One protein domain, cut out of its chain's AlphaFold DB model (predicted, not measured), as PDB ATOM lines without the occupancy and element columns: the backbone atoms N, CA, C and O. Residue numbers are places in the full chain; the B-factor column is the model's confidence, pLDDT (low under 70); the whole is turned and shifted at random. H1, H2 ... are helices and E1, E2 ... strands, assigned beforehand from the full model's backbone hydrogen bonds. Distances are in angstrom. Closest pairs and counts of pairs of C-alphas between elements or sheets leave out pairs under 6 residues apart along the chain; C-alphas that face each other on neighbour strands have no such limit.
ATOM      1  N   ALA A  10     -32.084  47.601  38.758       79.75
ATOM      2  CA  ALA A  10     -31.101  48.025  37.755       79.75
ATOM      3  C   ALA A  10     -31.723  48.774  36.577       79.75
ATOM      4  O   ALA A  10     -31.157  49.760  36.109       79.75
ATOM      5  N   GLU A  11     -32.907  48.363  36.122       76.06
ATOM      6  CA  GLU A  11     -33.594  49.048  35.027       76.06
ATOM      7  C   GLU A  11     -33.968  50.487  35.407       76.06
ATOM      8  O   GLU A  11     -33.794  51.415  34.617       76.06
ATOM      9  N   VAL A  12     -34.428  50.699  36.642       78.62
ATOM     10  CA  VAL A  12     -34.748  52.031  37.161       78.62
ATOM     11  C   VAL A  12     -33.465  52.821  37.413       78.62
ATOM     12  O   VAL A  12     -33.367  53.974  36.988       78.62
ATOM     13  N   LEU A  13     -32.479  52.197  38.060       81.25
ATOM     14  CA  LEU A  13     -31.205  52.806  38.437       81.25
ATOM     15  C   LEU A  13     -30.457  53.335  37.213       81.25
ATOM     16  O   LEU A  13     -30.001  54.476  37.212       81.25
ATOM     17  N   PHE A  14     -30.361  52.528  36.156       82.44
ATOM     18  CA  PHE A  14     -29.535  52.857  35.005       82.44
ATOM     19  C   PHE A  14     -30.238  53.714  33.952       82.44
ATOM     20  O   PHE A  14     -29.565  54.523  33.307       82.44
ATOM     21  N   ASN A  15     -31.565  53.594  33.809       74.31
ATOM     22  CA  ASN A  15     -32.310  54.298  32.758       74.31
ATOM     23  C   ASN A  15     -33.032  55.564  33.233       74.31
ATOM     24  O   ASN A  15     -33.359  56.408  32.399       74.31
ATOM     25  N   ARG A  16     -33.289  55.738  34.539       78.38
ATOM     26  CA  ARG A  16     -33.965  56.948  35.053       78.38
ATOM     27  C   ARG A  16     -33.022  57.976  35.669       78.38
ATOM     28  O   ARG A  16     -33.444  59.107  35.896       78.38
ATOM     29  N   ILE A  17     -31.763  57.615  35.920       78.19
ATOM     30  CA  ILE A  17     -30.791  58.495  36.575       78.19
ATOM     31  C   ILE A  17     -29.721  58.948  35.577       78.19
ATOM     32  O   ILE A  17     -28.917  58.164  35.063       78.19
ATOM     33  N   ASN A  18     -29.672  60.255  35.319       79.94
ATOM     34  CA  ASN A  18     -28.686  60.845  34.419       79.94
ATOM     35  C   ASN A  18     -27.398  61.256  35.152       79.94
ATOM     36  O   ASN A  18     -27.135  62.437  35.363       79.94
ATOM     37  N   VAL A  19     -26.600  60.266  35.555       85.44
ATOM     38  CA  VAL A  19     -25.253  60.458  36.127       85.44
ATOM     39  C   VAL A  19     -24.153  59.944  35.197       85.44
ATOM     40  O   VAL A  19     -24.409  59.088  34.345       85.44
ATOM     41  N   HIS A  20     -22.928  60.440  35.393       84.12
ATOM     42  CA  HIS A  20     -21.727  60.026  34.652       84.12
ATOM     43  C   HIS A  20     -21.184  58.656  35.086       84.12
ATOM     44  O   HIS A  20     -20.524  57.967  34.307       84.12
ATOM     45  N   GLY A  21     -21.477  58.237  36.316       87.19
ATOM     46  CA  GLY A  21     -21.080  56.933  36.815       87.19
ATOM     47  C   GLY A  21     -21.801  56.541  38.096       87.19
ATOM     48  O   GLY A  21     -22.469  57.366  38.717       87.19
ATOM     49  N   TYR A  22     -21.665  55.269  38.453       88.06
ATOM     50  CA  TYR A  22     -22.305  54.652  39.609       88.06
ATOM     51  C   TYR A  22     -21.245  54.112  40.557       88.06
ATOM     52  O   TYR A  22     -20.307  53.457  40.114       88.06
ATOM     53  N   PHE A  23     -21.422  54.352  41.851       88.06
ATOM     54  CA  PHE A  23     -20.706  53.631  42.898       88.06
ATOM     55  C   PHE A  23     -21.604  52.488  43.355       88.06
ATOM     56  O   PHE A  23     -22.744  52.727  43.762       88.06
ATOM     57  N   MET A  24     -21.126  51.255  43.211       86.44
ATOM     58  CA  MET A  24     -21.898  50.051  43.496       86.44
ATOM     59  C   MET A  24     -21.124  49.172  44.468       86.44
ATOM     60  O   MET A  24     -20.009  48.744  44.176       86.44
ATOM     61  N   GLU A  25     -21.729  48.912  45.620       81.81
ATOM     62  CA  GLU A  25     -21.131  48.105  46.679       81.81
ATOM     63  C   GLU A  25     -21.444  46.630  46.435       81.81
ATOM     64  O   GLU A  25     -22.607  46.236  46.328       81.81
ATOM     65  N   TYR A  26     -20.394  45.815  46.361       77.81
ATOM     66  CA  TYR A  26     -20.482  44.361  46.203       77.81
ATOM     67  C   TYR A  26     -19.732  43.637  47.337       77.81
ATOM     68  O   TYR A  26     -19.279  42.500  47.191       77.81
ATOM     69  N   ASP A  27     -19.586  44.303  48.484       70.25
ATOM     70  CA  ASP A  27     -18.830  43.836  49.651       70.25
ATOM     71  C   ASP A  27     -19.512  42.683  50.417       70.25
ATOM     72  O   ASP A  27     -18.870  42.018  51.228       70.25
ATOM     73  N   THR A  28     -20.793  42.402  50.152       67.19
ATOM     74  CA  THR A  28     -21.580  41.380  50.861       67.19
ATOM     75  C   THR A  28     -22.318  40.435  49.913       67.19
ATOM     76  O   THR A  28     -22.753  40.833  48.835       67.19
ATOM     77  N   ASP A  29     -22.570  39.198  50.362       63.97
ATOM     78  CA  ASP A  29     -23.333  38.174  49.615       63.97
ATOM     79  C   ASP A  29     -24.752  38.629  49.218       63.97
ATOM     80  O   ASP A  29     -25.388  38.058  48.332       63.97
ATOM     81  N   ARG A  30     -25.264  39.679  49.870       68.00
ATOM     82  CA  ARG A  30     -26.573  40.267  49.587       68.00
ATOM     83  C   ARG A  30     -26.592  41.102  48.302       68.00
ATOM     84  O   ARG A  30     -27.668  41.278  47.738       68.00
ATOM     85  N   ALA A  31     -25.439  41.587  47.835       67.50
ATOM     86  CA  ALA A  31     -25.334  42.413  46.631       67.50
ATOM     87  C   ALA A  31     -25.659  41.642  45.337       67.50
ATOM     88  O   ALA A  31     -25.995  42.255  44.321       67.50
ATOM     89  N   GLY A  32     -25.628  40.305  45.384       77.38
ATOM     90  CA  GLY A  32     -25.819  39.457  44.211       77.38
ATOM     91  C   GLY A  32     -24.606  39.479  43.279       77.38
ATOM     92  O   GLY A  32     -23.509  39.862  43.682       77.38
ATOM     93  N   GLY A  33     -24.798  39.019  42.043       83.44
ATOM     94  CA  GLY A  33     -23.753  38.998  41.023       83.44
ATOM     95  C   GLY A  33     -23.705  40.265  40.162       83.44
ATOM     96  O   GLY A  33     -24.401  41.256  40.402       83.44
ATOM     97  N   PHE A  34     -22.841  40.236  39.146       89.25
ATOM     98  CA  PHE A  34     -22.595  41.356  38.231       89.25
ATOM     99  C   PHE A  34     -23.500  41.354  36.988       89.25
ATOM    100  O   PHE A  34     -23.378  42.245  36.148       89.25
ATOM    101  N   GLU A  35     -24.431  40.403  36.873       88.50
ATOM    102  CA  GLU A  35     -25.398  40.308  35.775       88.50
ATOM    103  C   GLU A  35     -26.130  41.628  35.473       88.50
ATOM    104  O   GLU A  35     -26.286  41.940  34.287       88.50
ATOM    105  N   PRO A  36     -26.515  42.455  36.469       88.12
ATOM    106  CA  PRO A  36     -27.208  43.713  36.205       88.12
ATOM    107  C   PRO A  36     -26.367  44.733  35.425       88.12
ATOM    108  O   PRO A  36     -26.932  45.598  34.755       88.12
ATOM    109  N   LEU A  37     -25.029  44.636  35.448       89.12
ATOM    110  CA  LEU A  37     -24.140  45.587  34.762       89.12
ATOM    111  C   LEU A  37     -24.346  45.604  33.239       89.12
ATOM    112  O   LEU A  37     -24.064  46.614  32.600       89.12
ATOM    113  N   ARG A  38     -24.938  44.545  32.666       88.94
ATOM    114  CA  ARG A  38     -25.346  44.488  31.248       88.94
ATOM    115  C   ARG A  38     -26.335  45.590  30.851       88.94
ATOM    116  O   ARG A  38     -26.500  45.874  29.669       88.94
ATOM    117  N   LEU A  39     -27.045  46.151  31.830       88.62
ATOM    118  CA  LEU A  39     -28.049  47.194  31.633       88.62
ATOM    119  C   LEU A  39     -27.456  48.605  31.732       88.62
ATOM    120  O   LEU A  39     -28.184  49.574  31.527       88.62
ATOM    121  N   VAL A  40     -26.160  48.746  32.031       88.06
ATOM    122  CA  VAL A  40     -25.491  50.046  32.125       88.06
ATOM    123  C   VAL A  40     -25.404  50.688  30.731       88.06
ATOM    124  O   VAL A  40     -24.834  50.096  29.810       88.06
ATOM    125  N   PRO A  41     -25.921  51.917  30.546       86.62
ATOM    126  CA  PRO A  41     -25.794  52.638  29.293       86.62
ATOM    127  C   PRO A  41     -24.334  52.854  28.898       86.62
ATOM    128  O   PRO A  41     -23.485  53.189  29.731       86.62
ATOM    129  N   LYS A  42     -24.061  52.748  27.596       83.75
ATOM    130  CA  LYS A  42     -22.735  53.035  27.042       83.75
ATOM    131  C   LYS A  42     -22.267  54.437  27.440       83.75
ATOM    132  O   LYS A  42     -23.035  55.395  27.397       83.75
ATOM    133  N   GLY A  43     -20.988  54.546  27.790       84.31
ATOM    134  CA  GLY A  43     -20.354  55.811  28.176       84.31
ATOM    135  C   GLY A  43     -20.464  56.162  29.661       84.31
ATOM    136  O   GLY A  43     -19.865  57.151  30.076       84.31
ATOM    137  N   LYS A  44     -21.165  55.357  30.470       89.19
ATOM    138  CA  LYS A  44     -21.147  55.480  31.933       89.19
ATOM    139  C   LYS A  44     -20.048  54.609  32.541       89.19
ATOM    140  O   LYS A  44     -19.676  53.593  31.965       89.19
ATOM    141  N   THR A  45     -19.541  55.022  33.700       89.81
ATOM    142  CA  THR A  45     -18.505  54.292  34.456       89.81
ATOM    143  C   THR A  45     -19.108  53.656  35.706       89.81
ATOM    144  O   THR A  45     -19.937  54.276  36.372       89.81
ATOM    145  N   VAL A  46     -18.692  52.442  36.051       90.50
ATOM    146  CA  VAL A  46     -19.093  51.746  37.277       90.50
ATOM    147  C   VAL A  46     -17.878  51.591  38.180       90.50
ATOM    148  O   VAL A  46     -16.865  51.015  37.787       90.50
ATOM    149  N   MET A  47     -17.986  52.106  39.400       90.00
ATOM    150  CA  MET A  47     -17.000  51.927  40.456       90.00
ATOM    151  C   MET A  47     -17.464  50.792  41.363       90.00
ATOM    152  O   MET A  47     -18.521  50.886  41.991       90.00
ATOM    153  N   LEU A  48     -16.693  49.710  41.386       87.88
ATOM    154  CA  LEU A  48     -16.960  48.550  42.221       87.88
ATOM    155  C   LEU A  48     -16.353  48.790  43.608       87.88
ATOM    156  O   LEU A  48     -15.128  48.795  43.758       87.88
ATOM    157  N   GLY A  49     -17.218  48.945  44.609       82.31
ATOM    158  CA  GLY A  49     -16.868  48.891  46.025       82.31
ATOM    159  C   GLY A  49     -16.503  47.459  46.392       82.31
ATOM    160  O   GLY A  49     -17.370  46.623  46.647       82.31
ATOM    161  N   GLN A  50     -15.212  47.153  46.278       72.19
ATOM    162  CA  GLN A  50     -14.635  45.826  46.532       72.19
ATOM    163  C   GLN A  50     -13.646  45.840  47.692       72.19
ATOM    164  O   GLN A  50     -13.254  44.774  48.156       72.19
ATOM    165  N   VAL A  51     -13.226  47.032  48.117       68.12
ATOM    166  CA  VAL A  51     -12.300  47.236  49.225       68.12
ATOM    167  C   VAL A  51     -13.119  47.685  50.426       68.12
ATOM    168  O   VAL A  51     -13.767  48.728  50.383       68.12
ATOM    169  N   THR A  52     -13.141  46.888  51.492       66.69
ATOM    170  CA  THR A  52     -13.853  47.258  52.712       66.69
ATOM    171  C   THR A  52     -12.979  48.134  53.598       66.69
ATOM    172  O   THR A  52     -11.876  47.771  53.989       66.69
ATOM    173  N   THR A  53     -13.496  49.291  54.004       65.50
ATOM    174  CA  THR A  53     -12.899  50.100  55.083       65.50
ATOM    175  C   THR A  53     -13.336  49.639  56.474       65.50
ATOM    176  O   THR A  53     -12.867  50.162  57.484       65.50
ATOM    177  N   LYS A  54     -14.240  48.650  56.551       65.62
ATOM    178  CA  LYS A  54     -14.851  48.182  57.806       65.62
ATOM    179  C   LYS A  54     -13.961  47.192  58.555       65.62
ATOM    180  O   LYS A  54     -14.142  47.004  59.757       65.62
ATOM    181  N   THR A  55     -13.019  46.547  57.869       63.38
ATOM    182  CA  THR A  55     -12.057  45.625  58.477       63.38
ATOM    183  C   THR A  55     -10.641  46.021  58.062       63.38
ATOM    184  O   THR A  55     -10.408  46.469  56.948       63.38
ATOM    185  N   GLY A  56      -9.663  45.878  58.961       61.94
ATOM    186  CA  GLY A  56      -8.255  46.179  58.652       61.94
ATOM    187  C   GLY A  56      -7.568  45.126  57.771       61.94
ATOM    188  O   GLY A  56      -6.345  45.139  57.649       61.94
ATOM    189  N   ALA A  57      -8.327  44.172  57.226       67.44
ATOM    190  CA  ALA A  57      -7.812  43.098  56.395       67.44
ATOM    191  C   ALA A  57      -7.867  43.532  54.929       67.44
ATOM    192  O   ALA A  57      -8.947  43.732  54.387       67.44
ATOM    193  N   LEU A  58      -6.700  43.653  54.300       72.75
ATOM    194  CA  LEU A  58      -6.606  43.954  52.875       72.75
ATOM    195  C   LEU A  58      -7.093  42.768  52.041       72.75
ATOM    196  O   LEU A  58      -6.699  41.621  52.276       72.75
ATOM    197  N   GLU A  59      -7.888  43.053  51.018       74.94
ATOM    198  CA  GLU A  59      -8.281  42.077  50.017       74.94
ATOM    199  C   GLU A  59      -7.053  41.599  49.241       74.94
ATOM    200  O   GLU A  59      -6.129  42.355  48.922       74.94
ATOM    201  N   SER A  60      -7.031  40.310  48.905       83.62
ATOM    202  CA  SER A  60      -5.946  39.781  48.090       83.62
ATOM    203  C   SER A  60      -6.048  40.317  46.660       83.62
ATOM    204  O   SER A  60      -7.133  40.444  46.088       83.62
ATOM    205  N   LYS A  61      -4.893  40.579  46.035       84.44
ATOM    206  CA  LYS A  61      -4.831  40.992  44.623       84.44
ATOM    207  C   LYS A  61      -5.555  40.004  43.705       84.44
ATOM    208  O   LYS A  61      -6.212  40.421  42.756       84.44
ATOM    209  N   ASP A  62      -5.463  38.712  44.011       86.69
ATOM    210  CA  ASP A  62      -6.113  37.655  43.237       86.69
ATOM    211  C   ASP A  62      -7.639  37.705  43.354       86.69
ATOM    212  O   ASP A  62      -8.333  37.487  42.363       86.69
ATOM    213  N   LEU A  63      -8.172  38.028  44.539       83.62
ATOM    214  CA  LEU A  63      -9.610  38.206  44.736       83.62
ATOM    215  C   LEU A  63     -10.126  39.398  43.928       83.62
ATOM    216  O   LEU A  63     -11.092  39.253  43.179       83.62
ATOM    217  N   LEU A  64      -9.455  40.549  44.037       85.12
ATOM    218  CA  LEU A  64      -9.828  41.758  43.298       85.12
ATOM    219  C   LEU A  64      -9.791  41.515  41.788       85.12
ATOM    220  O   LEU A  64     -10.733  41.865  41.079       85.12
ATOM    221  N   ARG A  65      -8.738  40.851  41.301       88.44
ATOM    222  CA  ARG A  65      -8.607  40.488  39.888       88.44
ATOM    223  C   ARG A  65      -9.765  39.616  39.412       88.44
ATOM    224  O   ARG A  65     -10.371  39.940  38.397       88.44
ATOM    225  N   ARG A  66     -10.102  38.551  40.148       89.31
ATOM    226  CA  ARG A  66     -11.215  37.653  39.792       89.31
ATOM    227  C   ARG A  66     -12.544  38.393  39.731       89.31
ATOM    228  O   ARG A  66     -13.291  38.206  38.780       89.31
ATOM    229  N   ARG A  67     -12.817  39.272  40.698       87.19
ATOM    230  CA  ARG A  67     -14.058  40.059  40.708       87.19
ATOM    231  C   ARG A  67     -14.133  41.051  39.546       87.19
ATOM    232  O   ARG A  67     -15.189  41.183  38.937       87.19
ATOM    233  N   ILE A  68     -13.019  41.695  39.186       89.38
ATOM    234  CA  ILE A  68     -12.957  42.532  37.978       89.38
ATOM    235  C   ILE A  68     -13.216  41.691  36.724       89.38
ATOM    236  O   ILE A  68     -14.004  42.096  35.877       89.38
ATOM    237  N   GLU A  69     -12.585  40.520  36.606       91.31
ATOM    238  CA  GLU A  69     -12.774  39.610  35.468       91.31
ATOM    239  C   GLU A  69     -14.222  39.103  35.363       91.31
ATOM    240  O   GLU A  69     -14.732  38.921  34.260       91.31
ATOM    241  N   GLU A  70     -14.913  38.900  36.486       90.94
ATOM    242  CA  GLU A  70     -16.337  38.559  36.512       90.94
ATOM    243  C   GLU A  70     -17.224  39.721  36.058       90.94
ATOM    244  O   GLU A  70     -18.089  39.516  35.208       90.94
ATOM    245  N   ALA A  71     -16.989  40.936  36.560       90.88
ATOM    246  CA  ALA A  71     -17.727  42.128  36.144       90.88
ATOM    247  C   ALA A  71     -17.496  42.462  34.660       90.88
ATOM    248  O   ALA A  71     -18.437  42.807  33.944       90.88
ATOM    249  N   ALA A  72     -16.266  42.277  34.172       91.94
ATOM    250  CA  ALA A  72     -15.877  42.523  32.785       91.94
ATOM    251  C   ALA A  72     -16.573  41.596  31.767       91.94
ATOM    252  O   ALA A  72     -16.488  41.825  30.563       91.94
ATOM    253  N   LYS A  73     -17.289  40.556  32.221       93.25
ATOM    254  CA  LYS A  73     -18.168  39.746  31.357       93.25
ATOM    255  C   LYS A  73     -19.444  40.487  30.951       93.25
ATOM    256  O   LYS A  73     -20.080  40.090  29.978       93.25
ATOM    257  N   PHE A  74     -19.831  41.522  31.698       91.25
ATOM    258  CA  PHE A  74     -21.108  42.225  31.539       91.25
ATOM    259  C   PHE A  74     -20.952  43.685  31.099       91.25
ATOM    260  O   PHE A  74     -21.896  44.252  30.550       91.25
ATOM    261  N   ILE A  75     -19.783  44.290  31.320       91.50
ATOM    262  CA  ILE A  75     -19.462  45.667  30.937       91.50
ATOM    263  C   ILE A  75     -18.000  45.765  30.486       91.50
ATOM    264  O   ILE A  75     -17.153  45.009  30.955       91.50
ATOM    265  N   ASP A  76     -17.700  46.698  29.582       91.75
ATOM    266  CA  ASP A  76     -16.338  46.920  29.094       91.75
ATOM    267  C   ASP A  76     -15.382  47.288  30.243       91.75
ATOM    268  O   ASP A  76     -15.695  48.111  31.109       91.75
ATOM    269  N   LEU A  77     -14.184  46.697  30.234       89.38
ATOM    270  CA  LEU A  77     -13.181  46.883  31.290       89.38
ATOM    271  C   LEU A  77     -12.761  48.353  31.459       89.38
ATOM    272  O   LEU A  77     -12.457  48.779  32.568       89.38
ATOM    273  N   ASP A  78     -12.775  49.144  30.384       90.44
ATOM    274  CA  ASP A  78     -12.448  50.576  30.414       90.44
ATOM    275  C   ASP A  78     -13.533  51.438  31.088       90.44
ATOM    276  O   ASP A  78     -13.327  52.631  31.316       90.44
ATOM    277  N   LYS A  79     -14.692  50.846  31.406       90.81
ATOM    278  CA  LYS A  79     -15.779  51.455  32.185       90.81
ATOM    279  C   LYS A  79     -15.812  50.976  33.629       90.81
ATOM    280  O   LYS A  79     -16.694  51.406  34.372       90.81
ATOM    281  N   LEU A  80     -14.877  50.121  34.037       90.75
ATOM    282  CA  LEU A  80     -14.753  49.656  35.410       90.75
ATOM    283  C   LEU A  80     -13.674  50.440  36.155       90.75
ATOM    284  O   LEU A  80     -12.563  50.643  35.668       90.75
ATOM    285  N   ALA A  81     -13.998  50.830  37.381       89.06
ATOM    286  CA  ALA A  81     -13.055  51.350  38.356       89.06
ATOM    287  C   ALA A  81     -13.216  50.601  39.685       89.06
ATOM    288  O   ALA A  81     -14.255  49.996  39.950       89.06
ATOM    289  N   LEU A  82     -12.184  50.645  40.524       85.38
ATOM    290  CA  LEU A  82     -12.237  50.135  41.892       85.38
ATOM    291  C   LEU A  82     -12.359  51.302  42.869       85.38
ATOM    292  O   LEU A  82     -11.679  52.317  42.704       85.38
ATOM    293  N   SER A  83     -13.181  51.126  43.899       80.81
ATOM    294  CA  SER A  83     -13.276  52.034  45.042       80.81
ATOM    295  C   SER A  83     -13.154  51.271  46.362       80.81
ATOM    296  O   SER A  83     -13.419  50.065  46.420       80.81
TER     297      SER A  83
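Overview. This is residues 10 to 83 of the 84 residues of an uncharacterized protein of Betaproteobacteria bacterium RIFCSPLOWO2_12_FULL_63_13 (UniProt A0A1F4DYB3). A small wall of three parallel strands, E1, E2 and E3 side by side in that order, is only grazed by the longest helix, H3, with its residues 64 to 71. The short helices H1 and H2 touch each other, H1 lies at one end of the elongated outline, and the loop of residues 53 to 58 sticks out at the other. The printed part has 74 residues in the order H1 E1 H2 E2 H3 E3; the class is mixed, helices and strands, with 37 residues in named elements. It is compact, with a radius of gyration of the C-alphas of 12.4 A, and spans 36 by 21 by 20 A.

Along the chain. H1 is residues 10 to 16, from C-alpha 10 at (-31.101, 48.025, 37.755). E1 is residues 21 to 25, 13.2 A long, H2 residues 35 to 39, and E2 residues 45 to 49, 12.9 A. H3, residues 61 to 71, is 15.5 A long; E3, residues 80 to 83, ends at C-alpha 83 at (-13.276, 52.034, 45.042).

Arrangement. H1 touches H2, the closest C-alphas being those of Ala 10 and Pro 36, 6.0 A apart. E1 and E2 are parallel at 19 degrees, with N 22 and O 45 at 2.9 A. E2, the inner strand, and E3 are parallel at 36 degrees, with N 48 and O 81 at 2.8 A. E1, H2, E2 and E2, H3, E3 are strand-helix-strand units, two parallel neighbour strands joined through a helix, both with right-handed crossovers. H3 is on the sheet but only grazes it, with residues 64 to 71. H2 and H3 are close but not clearly touching, at 7.4 A between the C-alphas of Leu 37 and Ala 71. Every O i to N i+4 pair is within hydrogen-bond range in H1 and H3; in H2 it is 0 of 1, with 2 of 2 O i to N i+3 pairs within range.

Size, cuts and confidence. The C-alphas farthest apart, of Arg 16 and Gly 56, are 36.5 A apart. The printed part has no cut, and the link from E2 to H3, 11 residues, is long. The pLDDT is under 70 at residues 28 to 31 and 51 to 57.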